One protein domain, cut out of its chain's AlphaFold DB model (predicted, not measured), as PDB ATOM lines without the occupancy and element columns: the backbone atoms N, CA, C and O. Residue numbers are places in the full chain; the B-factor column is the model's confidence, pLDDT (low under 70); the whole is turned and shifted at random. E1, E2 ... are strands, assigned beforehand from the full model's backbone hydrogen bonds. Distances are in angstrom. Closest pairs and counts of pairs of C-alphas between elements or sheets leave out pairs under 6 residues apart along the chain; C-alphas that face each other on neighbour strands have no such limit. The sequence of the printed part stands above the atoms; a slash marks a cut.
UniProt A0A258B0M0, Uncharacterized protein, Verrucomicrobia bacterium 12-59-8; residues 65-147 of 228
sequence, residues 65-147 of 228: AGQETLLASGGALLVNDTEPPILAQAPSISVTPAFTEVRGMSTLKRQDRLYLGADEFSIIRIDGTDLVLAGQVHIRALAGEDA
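What this domain is: This is residues 65 to 147 of the 228 residues of an uncharacterized protein of Verrucomicrobia bacterium 12-59-8 (UniProt A0A258B0M0). One twisted sheet is folded into a V like an open book: the long hairpin E1 and E2 bends sharply halfway, and strands continue the sheet from each half of E2, with E3, E6 and E7 in one wing and E4, E5 and E8 in the other. The tight links E3 to E4, E5 to E6 and E7 to E8 cross from wing to wing near the fold. The printed part has 83 residues with eight named strands, E1 to E8 in order, and no named helix; the class is all strand, and the sheet is branched, its neighbour pairs antiparallel. It is compact, with a radius of gyration of the C-alphas of 12.8 A, and elongated, spanning 49 by 28 by 20 A.

How they stand to each other: E1, residues 68 to 79, bends by 122 degrees at residue 74. E2, residues 86 to 95, bends by 125 degrees at residue 91 and forms an antiparallel hairpin with E1; N 72 and O 93 are 2.8 A apart, within hydrogen-bond range. On the other side of E2, pairing is staggered: E3, residues 100 to 103, is beside residues 92 to 95, and E4, residues 107 to 110, is beside residues 86 to 89. Within hydrogen-bond range are N 101 and O 94 at 2.8 A, and N 89 and O 107 at 2.8 A. E1, E2 and E3 form a meander, each strand the antiparallel neighbour of the one before. E5, residues 113 to 117, forms a hairpin with E4, N 108 and O 115 being 2.8 A apart. E6, residues 123 to 127, is antiparallel to E3 at 169 degrees, with N 102 and O 124 2.8 A apart. E7, residues 130 to 134, forms a hairpin with E6, N 125 and O 132 being 2.8 A apart. E8, residues 137 to 141, is antiparallel to E5 at 157 degrees, with N 116 and O 138 2.8 A apart. E7 and E8 meet only through their link. E1, E7 and E8 are edge strands.

Where its parts are: E1 begins at C-alpha 68, (-32.141, -50.454, -29.309), and measures 18.1 A from first to last C-alpha. E2 measures 14.0 A, and its bend is at C-alpha 91, (-26.917, -33.790, -39.050). E8, 13.4 A long, ends at C-alpha 141, (-18.554, -39.609, -59.290).

The domain as a whole: The C-alphas of Ala 65 and Asp 146 are the two farthest apart, at 49.5 A. The printed part has no cut and no long link. Its mean pLDDT is 91.2; residues 143 to 147 are under 70.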
ATOM      1  N   ALA A  65     -40.538 -53.557 -28.162       95.38
ATOM      2  CA  ALA A  65     -39.947 -54.886 -28.289       95.38
ATOM      3  C   ALA A  65     -38.563 -54.983 -27.613       95.38
ATOM      4  O   ALA A  65     -37.965 -56.058 -27.582       95.38
ATOM      5  N   GLY A  66     -38.059 -53.882 -27.048       95.44
ATOM      6  CA  GLY A  66     -36.747 -53.801 -26.415       95.44
ATOM      7  C   GLY A  66     -35.585 -53.636 -27.397       95.44
ATOM      8  O   GLY A  66     -34.435 -53.704 -26.964       95.44
ATOM      9  N   GLN A  67     -35.850 -53.408 -28.686       94.62
ATOM     10  CA  GLN A  67     -34.808 -53.155 -29.675       94.62
ATOM     11  C   GLN A  67     -34.209 -51.767 -29.469       94.62
ATOM     12  O   GLN A  67     -34.922 -50.774 -29.312       94.62
ATOM     13  N   GLU A  68     -32.879 -51.703 -29.458       95.50
ATOM     14  CA  GLU A  68     -32.141 -50.454 -29.309       95.50
ATOM     15  C   GLU A  68     -31.978 -49.757 -30.657       95.50
ATOM     16  O   GLU A  68     -31.472 -50.333 -31.615       95.50
ATOM     17  N   THR A  69     -32.353 -48.485 -30.702       96.81
ATOM     18  CA  THR A  69     -32.021 -47.554 -31.777       96.81
ATOM     19  C   THR A  69     -31.060 -46.507 -31.235       96.81
ATOM     20  O   THR A  69     -31.340 -45.851 -30.225       96.81
ATOM     21  N   LEU A  70     -29.920 -46.338 -31.897       97.00
ATOM     22  CA  LEU A  70     -28.972 -45.273 -31.592       97.00
ATOM     23  C   LEU A  70     -29.305 -44.062 -32.450       97.00
ATOM     24  O   LEU A  70     -29.327 -44.167 -33.668       97.00
ATOM     25  N   LEU A  71     -29.547 -42.917 -31.822       97.19
ATOM     26  CA  LEU A  71     -29.801 -41.646 -32.492       97.19
ATOM     27  C   LEU A  71     -28.605 -40.727 -32.256       97.19
ATOM     28  O   LEU A  71     -28.373 -40.284 -31.131       97.19
ATOM     29  N   ALA A  72     -27.837 -40.458 -33.305       96.75
ATOM     30  CA  ALA A  72     -26.681 -39.576 -33.286       96.75
ATOM     31  C   ALA A  72     -27.008 -38.210 -33.897       96.75
ATOM     32  O   ALA A  72     -27.591 -38.138 -34.978       96.75
ATOM     33  N   SER A  73     -26.572 -37.134 -33.237       96.06
ATOM     34  CA  SER A  73     -26.695 -35.758 -33.733       96.06
ATOM     35  C   SER A  73     -25.340 -35.201 -34.198       96.06
ATOM     36  O   SER A  73     -24.332 -35.260 -33.486       96.06
ATOM     37  N   GLY A  74     -25.312 -34.664 -35.423       88.56
ATOM     38  CA  GLY A  74     -24.145 -34.057 -36.069       88.56
ATOM     39  C   GLY A  74     -22.924 -34.974 -36.070       88.56
ATOM     40  O   GLY A  74     -21.957 -34.688 -35.363       88.56
ATOM     41  N   GLY A  75     -22.980 -36.072 -36.825       90.25
ATOM     42  CA  GLY A  75     -22.031 -37.177 -36.708       90.25
ATOM     43  C   GLY A  75     -21.468 -37.705 -38.023       90.25
ATOM     44  O   GLY A  75     -21.820 -37.251 -39.112       90.25
ATOM     45  N   ALA A  76     -20.573 -38.676 -37.876       93.81
ATOM     46  CA  ALA A  76     -20.006 -39.488 -38.934       93.81
ATOM     47  C   ALA A  76     -20.193 -40.975 -38.601       93.81
ATOM     48  O   ALA A  76     -20.039 -41.396 -37.455       93.81
ATOM     49  N   LEU A  77     -20.495 -41.778 -39.608       94.69
ATOM     50  CA  LEU A  77     -20.569 -43.226 -39.520       94.69
ATOM     51  C   LEU A  77     -19.516 -43.824 -40.447       94.69
ATOM     52  O   LEU A  77     -19.440 -43.461 -41.619       94.69
ATOM     53  N   LEU A  78     -18.731 -44.750 -39.907       93.50
ATOM     54  CA  LEU A  78     -17.791 -45.569 -40.658       93.50
ATOM     55  C   LEU A  78     -18.262 -47.023 -40.594       93.50
ATOM     56  O   LEU A  78     -18.173 -47.646 -39.533       93.50
ATOM     57  N   VAL A  79     -18.752 -47.545 -41.716       90.75
ATOM     58  CA  VAL A  79     -19.198 -48.936 -41.876       90.75
ATOM     59  C   VAL A  79     -18.022 -49.752 -42.404       90.75
ATOM     60  O   VAL A  79     -17.647 -49.629 -43.571       90.75
ATOM     61  N   ASN A  80     -17.406 -50.554 -41.536       86.62
ATOM     62  CA  ASN A  80     -16.183 -51.295 -41.877       86.62
ATOM     63  C   ASN A  80     -16.460 -52.653 -42.529       86.62
ATOM     64  O   ASN A  80     -15.548 -53.232 -43.103       86.62
ATOM     65  N   ASP A  81     -17.697 -53.143 -42.466       83.50
ATOM     66  CA  ASP A  81     -18.067 -54.473 -42.971       83.50
ATOM     67  C   ASP A  81     -18.286 -54.497 -44.497       83.50
ATOM     68  O   ASP A  81     -18.826 -55.448 -45.056       83.50
ATOM     69  N   THR A  82     -17.868 -53.433 -45.186       83.25
ATOM     70  CA  THR A  82     -17.968 -53.279 -46.637       83.25
ATOM     71  C   THR A  82     -16.588 -52.989 -47.213       83.25
ATOM     72  O   THR A  82     -15.797 -52.261 -46.614       83.25
ATOM     73  N   GLU A  83     -16.293 -53.554 -48.384       84.56
ATOM     74  CA  GLU A  83     -15.065 -53.274 -49.129       84.56
ATOM     75  C   GLU A  83     -15.423 -52.607 -50.467       84.56
ATOM     76  O   GLU A  83     -16.010 -53.253 -51.340       84.56
ATOM     77  N   PRO A  84     -15.104 -51.311 -50.661       86.25
ATOM     78  CA  PRO A  84     -14.503 -50.377 -49.702       86.25
ATOM     79  C   PRO A  84     -15.491 -49.910 -48.608       86.25
ATOM     80  O   PRO A  84     -16.701 -49.937 -48.849       86.25
ATOM     81  N   PRO A  85     -14.990 -49.419 -47.453       88.88
ATOM     82  CA  PRO A  85     -15.828 -48.945 -46.352       88.88
ATOM     83  C   PRO A  85     -16.790 -47.832 -46.769       88.88
ATOM     84  O   PRO A  85     -16.421 -46.937 -47.537       88.88
ATOM     85  N   ILE A  86     -17.999 -47.840 -46.206       91.56
ATOM     86  CA  ILE A  86     -18.951 -46.737 -46.370       91.56
ATOM     87  C   ILE A  86     -18.665 -45.674 -45.310       91.56
ATOM     88  O   ILE A  86     -18.604 -45.951 -44.110       91.56
ATOM     89  N   LEU A  87     -18.521 -44.434 -45.771       93.69
ATOM     90  CA  LEU A  87     -18.354 -43.254 -44.932       93.69
ATOM     91  C   LEU A  87     -19.576 -42.366 -45.095       93.69
ATOM     92  O   LEU A  87     -19.856 -41.908 -46.198       93.69
ATOM     93  N   ALA A  88     -20.290 -42.093 -44.011       95.62
ATOM     94  CA  ALA A  88     -21.450 -41.214 -44.033       95.62
ATOM     95  C   ALA A  88     -21.308 -40.081 -43.022       95.62
ATOM     96  O   ALA A  88     -20.780 -40.263 -41.929       95.62
ATOM     97  N   GLN A  89     -21.807 -38.907 -43.381       95.94
ATOM     98  CA  GLN A  89     -21.865 -37.720 -42.547       95.94
ATOM     99  C   GLN A  89     -23.228 -37.074 -42.660       95.94
ATOM    100  O   GLN A  89     -23.742 -36.887 -43.761       95.94
ATOM    101  N   ALA A  90     -23.808 -36.717 -41.520       96.69
ATOM    102  CA  ALA A  90     -25.129 -36.116 -41.497       96.69
ATOM    103  C   ALA A  90     -25.410 -35.345 -40.206       96.69
ATOM    104  O   ALA A  90     -24.810 -35.621 -39.158       96.69
ATOM    105  N   PRO A  91     -26.378 -34.412 -40.250       96.69
ATOM    106  CA  PRO A  91     -26.917 -33.790 -39.050       96.69
ATOM    107  C   PRO A  91     -27.629 -34.800 -38.141       96.69
ATOM    108  O   PRO A  91     -27.660 -34.586 -36.931       96.69
ATOM    109  N   SER A  92     -28.169 -35.893 -38.686       97.38
ATOM    110  CA  SER A  92     -28.804 -36.957 -37.906       97.38
ATOM    111  C   SER A  92     -28.524 -38.330 -38.517       97.38
ATOM    112  O   SER A  92     -28.689 -38.514 -39.724       97.38
ATOM    113  N   ILE A  93     -28.089 -39.281 -37.688       97.56
ATOM    114  CA  ILE A  93     -27.875 -40.682 -38.074       97.56
ATOM    115  C   ILE A  93     -28.618 -41.568 -37.075       97.56
ATOM    116  O   ILE A  93     -28.377 -41.468 -35.871       97.56
ATOM    117  N   SER A  94     -29.502 -42.437 -37.557       97.12
ATOM    118  CA  SER A  94     -30.161 -43.456 -36.740       97.12
ATOM    119  C   SER A  94     -29.645 -44.841 -37.104       97.12
ATOM    120  O   SER A  94     -29.700 -45.241 -38.258       97.12
ATOM    121  N   VAL A  95     -29.155 -45.589 -36.118       96.81
ATOM    122  CA  VAL A  95     -28.686 -46.968 -36.302       96.81
ATOM    123  C   VAL A  95     -29.638 -47.905 -35.579       96.81
ATOM    124  O   VAL A  95     -29.815 -47.793 -34.363       96.81
ATOM    125  N   THR A  96     -30.241 -48.826 -36.324       95.62
ATOM    126  CA  THR A  96     -31.076 -49.914 -35.800       95.62
ATOM    127  C   THR A  96     -30.366 -51.254 -36.015       95.62
ATOM    128  O   THR A  96     -29.348 -51.299 -36.702       95.62
ATOM    129  N   PRO A  97     -30.871 -52.371 -35.462       92.81
ATOM    130  CA  PRO A  97     -30.319 -53.690 -35.766       92.81
ATOM    131  C   PRO A  97     -30.506 -54.130 -37.225       92.81
ATOM    132  O   PRO A  97     -29.835 -55.063 -37.649       92.81
ATOM    133  N   ALA A  98     -31.455 -53.527 -37.948       92.94
ATOM    134  CA  ALA A  98     -31.818 -53.933 -39.303       92.94
ATOM    135  C   ALA A  98     -31.178 -53.051 -40.384       92.94
ATOM    136  O   ALA A  98     -30.861 -53.543 -41.455       92.94
ATOM    137  N   PHE A  99     -31.043 -51.754 -40.121       94.75
ATOM    138  CA  PHE A  99     -30.505 -50.784 -41.068       94.75
ATOM    139  C   PHE A  99     -30.037 -49.514 -40.356       94.75
ATOM    140  O   PHE A  99     -30.446 -49.214 -39.223       94.75
ATOM    141  N   THR A 100     -29.293 -48.694 -41.090       96.75
ATOM    142  CA  THR A 100     -28.925 -47.336 -40.687       96.75
ATOM    143  C   THR A 100     -29.576 -46.293 -41.591       96.75
ATOM    144  O   THR A 100     -29.517 -46.409 -42.810       96.75
ATOM    145  N   GLU A 101     -30.179 -45.243 -41.028       97.19
ATOM    146  CA  GLU A 101     -30.629 -44.072 -41.791       97.19
ATOM    147  C   GLU A 101     -29.707 -42.877 -41.568       97.19
ATOM    148  O   GLU A 101     -29.398 -42.484 -40.443       97.19
ATOM    149  N   VAL A 102     -29.337 -42.244 -42.671       97.62
ATOM    150  CA  VAL A 102     -28.578 -41.001 -42.728       97.62
ATOM    151  C   VAL A 102     -29.541 -39.915 -43.204       97.62
ATOM    152  O   VAL A 102     -30.070 -40.003 -44.310       97.62
ATOM    153  N   ARG A 103     -29.829 -38.921 -42.356       97.69
ATOM    154  CA  ARG A 103     -30.918 -37.955 -42.577       97.69
ATOM    155  C   ARG A 103     -30.434 -36.520 -42.747       97.69
ATOM    156  O   ARG A 103     -29.503 -36.080 -42.073       97.69
ATOM    157  N   GLY A 104     -31.159 -35.776 -43.572       96.56
ATOM    158  CA  GLY A 104     -30.948 -34.364 -43.859       96.56
ATOM    159  C   GLY A 104     -29.832 -34.116 -44.870       96.56
ATOM    160  O   GLY A 104     -29.476 -34.996 -45.659       96.56
ATOM    161  N   MET A 105     -29.262 -32.906 -44.814       96.00
ATOM    162  CA  MET A 105     -28.155 -32.488 -45.676       96.00
ATOM    163  C   MET A 105     -26.914 -33.314 -45.347       96.00
ATOM    164  O   MET A 105     -26.175 -33.022 -44.404       96.00
ATOM    165  N   SER A 106     -26.734 -34.394 -46.092       95.69
ATOM    166  CA  SER A 106     -25.829 -35.482 -45.753       95.69
ATOM    167  C   SER A 106     -24.876 -35.777 -46.893       95.69
ATOM    168  O   SER A 106     -25.105 -35.422 -48.049       95.69
ATOM    169  N   THR A 107     -23.759 -36.399 -46.554       95.75
ATOM    170  CA  THR A 107     -22.714 -36.773 -47.495       95.75
ATOM    171  C   THR A 107     -22.346 -38.216 -47.226       95.75
ATOM    172  O   THR A 107     -21.927 -38.542 -46.119       95.75
ATOM    173  N   LEU A 108     -22.500 -39.090 -48.213       95.69
ATOM    174  CA  LEU A 108     -22.142 -40.498 -48.106       95.69
ATOM    175  C   LEU A 108     -21.210 -40.877 -49.250       95.69
ATOM    176  O   LEU A 108     -21.531 -40.664 -50.415       95.69
ATOM    177  N   LYS A 109     -20.053 -41.440 -48.922       93.94
ATOM    178  CA  LYS A 109     -19.130 -42.049 -49.873       93.94
ATOM    179  C   LYS A 109     -19.273 -43.559 -49.813       93.94
ATOM    180  O   LYS A 109     -19.140 -44.164 -48.750       93.94
ATOM    181  N   ARG A 110     -19.488 -44.149 -50.981       93.06
ATOM    182  CA  ARG A 110     -19.440 -45.589 -51.208       93.06
ATOM    183  C   ARG A 110     -18.728 -45.805 -52.533       93.06
ATOM    184  O   ARG A 110     -19.154 -45.255 -53.544       93.06
ATOM    185  N   GLN A 111     -17.660 -46.598 -52.520       90.12
ATOM    186  CA  GLN A 111     -16.833 -46.834 -53.710       90.12
ATOM    187  C   GLN A 111     -16.325 -45.512 -54.322       90.12
ATOM    188  O   GLN A 111     -15.769 -44.672 -53.610       90.12
ATOM    189  N   ASP A 112     -16.511 -45.334 -55.625       88.31
ATOM    190  CA  ASP A 112     -16.172 -44.161 -56.427       88.31
ATOM    191  C   ASP A 112     -17.317 -43.133 -56.490       88.31
ATOM    192  O   ASP A 112     -17.257 -42.172 -57.258       88.31
ATOM    193  N   ARG A 113     -18.367 -43.306 -55.675       91.56
ATOM    194  CA  ARG A 113     -19.566 -42.465 -55.696       91.56
ATOM    195  C   ARG A 113     -19.767 -41.693 -54.400       91.56
ATOM    196  O   ARG A 113     -19.544 -42.179 -53.290       91.56
ATOM    197  N   LEU A 114     -20.249 -40.469 -54.579       93.31
ATOM    198  CA  LEU A 114     -20.649 -39.539 -53.542       93.31
ATOM    199  C   LEU A 114     -22.154 -39.290 -53.649       93.31
ATOM    200  O   LEU A 114     -22.640 -38.785 -54.661       93.31
ATOM    201  N   TYR A 115     -22.877 -39.624 -52.593       95.06
ATOM    202  CA  TYR A 115     -24.306 -39.404 -52.434       95.06
ATOM    203  C   TYR A 115     -24.499 -38.181 -51.534       95.06
ATOM    204  O   TYR A 115     -23.959 -38.118 -50.430       95.06
ATOM    205  N   LEU A 116     -25.232 -37.189 -52.026       95.31
ATOM    206  CA  LEU A 116     -25.412 -35.887 -51.391       95.31
ATOM    207  C   LEU A 116     -26.897 -35.657 -51.115       95.31
ATOM    208  O   LEU A 116     -27.658 -35.434 -52.056       95.31
ATOM    209  N   GLY A 117     -27.308 -35.682 -49.850       95.94
ATOM    210  CA  GLY A 117     -28.635 -35.211 -49.452       95.94
ATOM    211  C   GLY A 117     -28.721 -33.696 -49.635       95.94
ATOM    212  O   GLY A 117     -27.897 -32.964 -49.084       95.94
ATOM    213  N   ALA A 118     -29.673 -33.226 -50.441       93.50
ATOM    214  CA  ALA A 118     -29.776 -31.816 -50.820       93.50
ATOM    215  C   ALA A 118     -30.579 -30.975 -49.819       93.50
ATOM    216  O   ALA A 118     -30.384 -29.762 -49.746       93.50
ATOM    217  N   ASP A 119     -31.469 -31.608 -49.056       95.56
ATOM    218  CA  ASP A 119     -32.408 -30.947 -48.149       95.56
ATOM    219  C   ASP A 119     -32.486 -31.643 -46.776       95.56
ATOM    220  O   ASP A 119     -31.823 -32.646 -46.512       95.56
ATOM    221  N   GLU A 120     -33.289 -31.090 -45.867       96.00
ATOM    222  CA  GLU A 120     -33.489 -31.632 -44.516       96.00
ATOM    223  C   GLU A 120     -34.332 -32.920 -44.469       96.00
ATOM    224  O   GLU A 120     -34.300 -33.636 -43.467       96.00
ATOM    225  N   PHE A 121     -35.048 -33.238 -45.551       95.81
ATOM    226  CA  PHE A 121     -35.933 -34.404 -45.658       95.81
ATOM    227  C   PHE A 121     -35.293 -35.576 -46.401       95.81
ATOM    228  O   PHE A 121     -35.895 -36.644 -46.497       95.81
ATOM    229  N   SER A 122     -34.084 -35.387 -46.919       97.19
ATOM    230  CA  SER A 122     -33.312 -36.404 -47.612       97.19
ATOM    231  C   SER A 122     -32.972 -37.533 -46.645       97.19
ATOM    232  O   SER A 122     -32.505 -37.295 -45.528       97.19
ATOM    233  N   ILE A 123     -33.207 -38.771 -47.071       97.31
ATOM    234  CA  ILE A 123     -32.905 -39.975 -46.299       97.31
ATOM    235  C   ILE A 123     -32.104 -40.911 -47.192       97.31
ATOM    236  O   ILE A 123     -32.544 -41.286 -48.278       97.31
ATOM    237  N   ILE A 124     -30.934 -41.310 -46.713       97.50
ATOM    238  CA  ILE A 124     -30.136 -42.376 -47.308       97.50
ATOM    239  C   ILE A 124     -30.123 -43.523 -46.304       97.50
ATOM    240  O   ILE A 124     -29.518 -43.413 -45.237       97.50
ATOM    241  N   ARG A 125     -30.832 -44.607 -46.614       97.50
ATOM    242  CA  ARG A 125     -30.860 -45.815 -45.790       97.50
ATOM    243  C   ARG A 125     -29.807 -46.799 -46.286       97.50
ATOM    244  O   ARG A 125     -29.755 -47.082 -47.478       97.50
ATOM    245  N   ILE A 126     -29.001 -47.312 -45.369       95.69
ATOM    246  CA  ILE A 126     -27.978 -48.332 -45.581       95.69
ATOM    247  C   ILE A 126     -28.522 -49.633 -44.991       95.69
ATOM    248  O   ILE A 126     -28.783 -49.696 -43.790       95.69
ATOM    249  N   ASP A 127     -28.729 -50.634 -45.836       93.62
ATOM    250  CA  ASP A 127     -29.211 -51.968 -45.464       93.62
ATOM    251  C   ASP A 127     -28.152 -52.987 -45.899       93.62
ATOM    252  O   ASP A 127     -28.098 -53.417 -47.054       93.62
ATOM    253  N   GLY A 128     -27.193 -53.251 -45.006       88.38
ATOM    254  CA  GLY A 128     -25.980 -53.994 -45.341       88.38
ATOM    255  C   GLY A 128     -25.186 -53.313 -46.460       88.38
ATOM    256  O   GLY A 128     -24.571 -52.265 -46.255       88.38
ATOM    257  N   THR A 129     -25.185 -53.918 -47.650       87.56
ATOM    258  CA  THR A 129     -24.531 -53.360 -48.842       87.56
ATOM    259  C   THR A 129     -25.442 -52.460 -49.666       87.56
ATOM    260  O   THR A 129     -24.937 -51.711 -50.499       87.56
ATOM    261  N   ASP A 130     -26.755 -52.523 -49.482       91.44
ATOM    262  CA  ASP A 130     -27.701 -51.829 -50.346       91.44
ATOM    263  C   ASP A 130     -27.997 -50.421 -49.830       91.44
ATOM    264  O   ASP A 130     -28.005 -50.151 -48.626       91.44
ATOM    265  N   LEU A 131     -28.221 -49.497 -50.768       95.00
ATOM    266  CA  LEU A 131     -28.606 -48.123 -50.465       95.00
ATOM    267  C   LEU A 131     -30.034 -47.895 -50.943       95.00
ATOM    268  O   LEU A 131     -30.349 -48.128 -52.104       95.00
ATOM    269  N   VAL A 132     -30.888 -47.391 -50.060       97.06
ATOM    270  CA  VAL A 132     -32.242 -46.957 -50.407       97.06
ATOM    271  C   VAL A 132     -32.326 -45.452 -50.217       97.06
ATOM    272  O   VAL A 132     -32.160 -44.940 -49.108       97.06
ATOM    273  N   LEU A 133     -32.561 -44.741 -51.317       96.81
ATOM    274  CA  LEU A 133     -32.587 -43.282 -51.359       96.81
ATOM    275  C   LEU A 133     -34.033 -42.780 -51.313       96.81
ATOM    276  O   LEU A 133     -34.888 -43.255 -52.061       96.81
ATOM    277  N   ALA A 134     -34.304 -41.789 -50.469       95.38
ATOM    278  CA  ALA A 134     -35.575 -41.077 -50.426       95.38
ATOM    279  C   ALA A 134     -35.345 -39.563 -50.304       95.38
ATOM    280  O   ALA A 134     -34.404 -39.112 -49.651       95.38
ATOM    281  N   GLY A 135     -36.218 -38.769 -50.930       94.25
ATOM    282  CA  GLY A 135     -36.053 -37.314 -51.021       94.25
ATOM    283  C   GLY A 135     -35.067 -36.886 -52.114       94.25
ATOM    284  O   GLY A 135     -34.815 -37.629 -53.066       94.25
ATOM    285  N   GLN A 136     -34.538 -35.663 -52.010       94.00
ATOM    286  CA  GLN A 136     -33.649 -35.095 -53.023       94.00
ATOM    287  C   GLN A 136     -32.185 -35.487 -52.768       94.00
ATOM    288  O   GLN A 136     -31.463 -34.825 -52.026       94.00
ATOM    289  N   VAL A 137     -31.721 -36.548 -53.434       94.94
ATOM    290  CA  VAL A 137     -30.329 -37.018 -53.345       94.94
ATOM    291  C   VAL A 137     -29.615 -36.835 -54.683       94.94
ATOM    292  O   VAL A 137     -30.094 -37.274 -55.727       94.94
ATOM    293  N   HIS A 138     -28.444 -36.200 -54.661       93.00
ATOM    294  CA  HIS A 138     -27.571 -36.075 -55.825       93.00
ATOM    295  C   HIS A 138     -26.444 -37.102 -55.766       93.00
ATOM    296  O   HIS A 138     -25.746 -37.202 -54.762       93.00
ATOM    297  N   ILE A 139     -26.227 -37.817 -56.866       93.50
ATOM    298  CA  ILE A 139     -25.149 -38.799 -56.992       93.50
ATOM    299  C   ILE A 139     -24.067 -38.201 -57.889       93.50
ATOM    300  O   ILE A 139     -24.360 -37.692 -58.972       93.50
ATOM    301  N   ARG A 140     -22.816 -38.230 -57.430       89.62
ATOM    302  CA  ARG A 140     -21.651 -37.742 -58.176       89.62
ATOM    303  C   ARG A 140     -20.547 -38.786 -58.173       89.62
ATOM    304  O   ARG A 140     -20.330 -39.441 -57.160       89.62
ATOM    305  N   ALA A 141     -19.825 -38.899 -59.282       85.75
ATOM    306  CA  ALA A 141     -18.554 -39.609 -59.290       85.75
ATOM    307  C   ALA A 141     -17.505 -38.777 -58.532       85.75
ATOM    308  O   ALA A 141     -17.441 -37.550 -58.684       85.75
ATOM    309  N   LEU A 142     -16.703 -39.435 -57.701       79.81
ATOM    310  CA  LEU A 142     -15.520 -38.831 -57.103       79.81
ATOM    311  C   LEU A 142     -14.434 -38.716 -58.174       79.81
ATOM    312  O   LEU A 142     -14.210 -39.643 -58.946       79.81
ATOM    313  N   ALA A 143     -13.754 -37.571 -58.227       66.69
ATOM    314  CA  ALA A 143     -12.581 -37.434 -59.080       66.69
ATOM    315  C   ALA A 143     -11.435 -38.287 -58.519       66.69
ATOM    316  O   ALA A 143     -10.857 -37.944 -57.489       66.69
ATOM    317  N   GLY A 144     -11.114 -39.377 -59.211       56.56
ATOM    318  CA  GLY A 144      -9.889 -40.161 -59.061       56.56
ATOM    319  C   GLY A 144      -9.406 -40.595 -60.447       56.56
ATOM    320  O   GLY A 144     -10.242 -40.862 -61.310       56.56
ATOM    321  N   GLU A 145      -8.086 -40.569 -60.664       48.75
ATOM    322  CA  GLU A 145      -7.383 -40.933 -61.909       48.75
ATOM    323  C   GLU A 145      -8.035 -42.130 -62.639       48.75
ATOM    324  O   GLU A 145      -8.210 -43.195 -62.056       48.75
ATOM    325  N   ASP A 146      -8.393 -41.942 -63.915       47.00
ATOM    326  CA  ASP A 146      -8.806 -42.988 -64.872       47.00
ATOM    327  C   ASP A 146     -10.112 -43.780 -64.621       47.00
ATOM    328  O   ASP A 146     -10.222 -44.947 -65.000       47.00
ATOM    329  N   ALA A 147     -11.172 -43.161 -64.089       48.06
ATOM    330  CA  ALA A 147     -12.509 -43.773 -64.146       48.06
ATOM    331  C   ALA A 147     -13.219 -43.486 -65.499       48.06
ATOM    332  O   ALA A 147     -13.425 -42.315 -65.839       48.06
TER     333      ALA A 147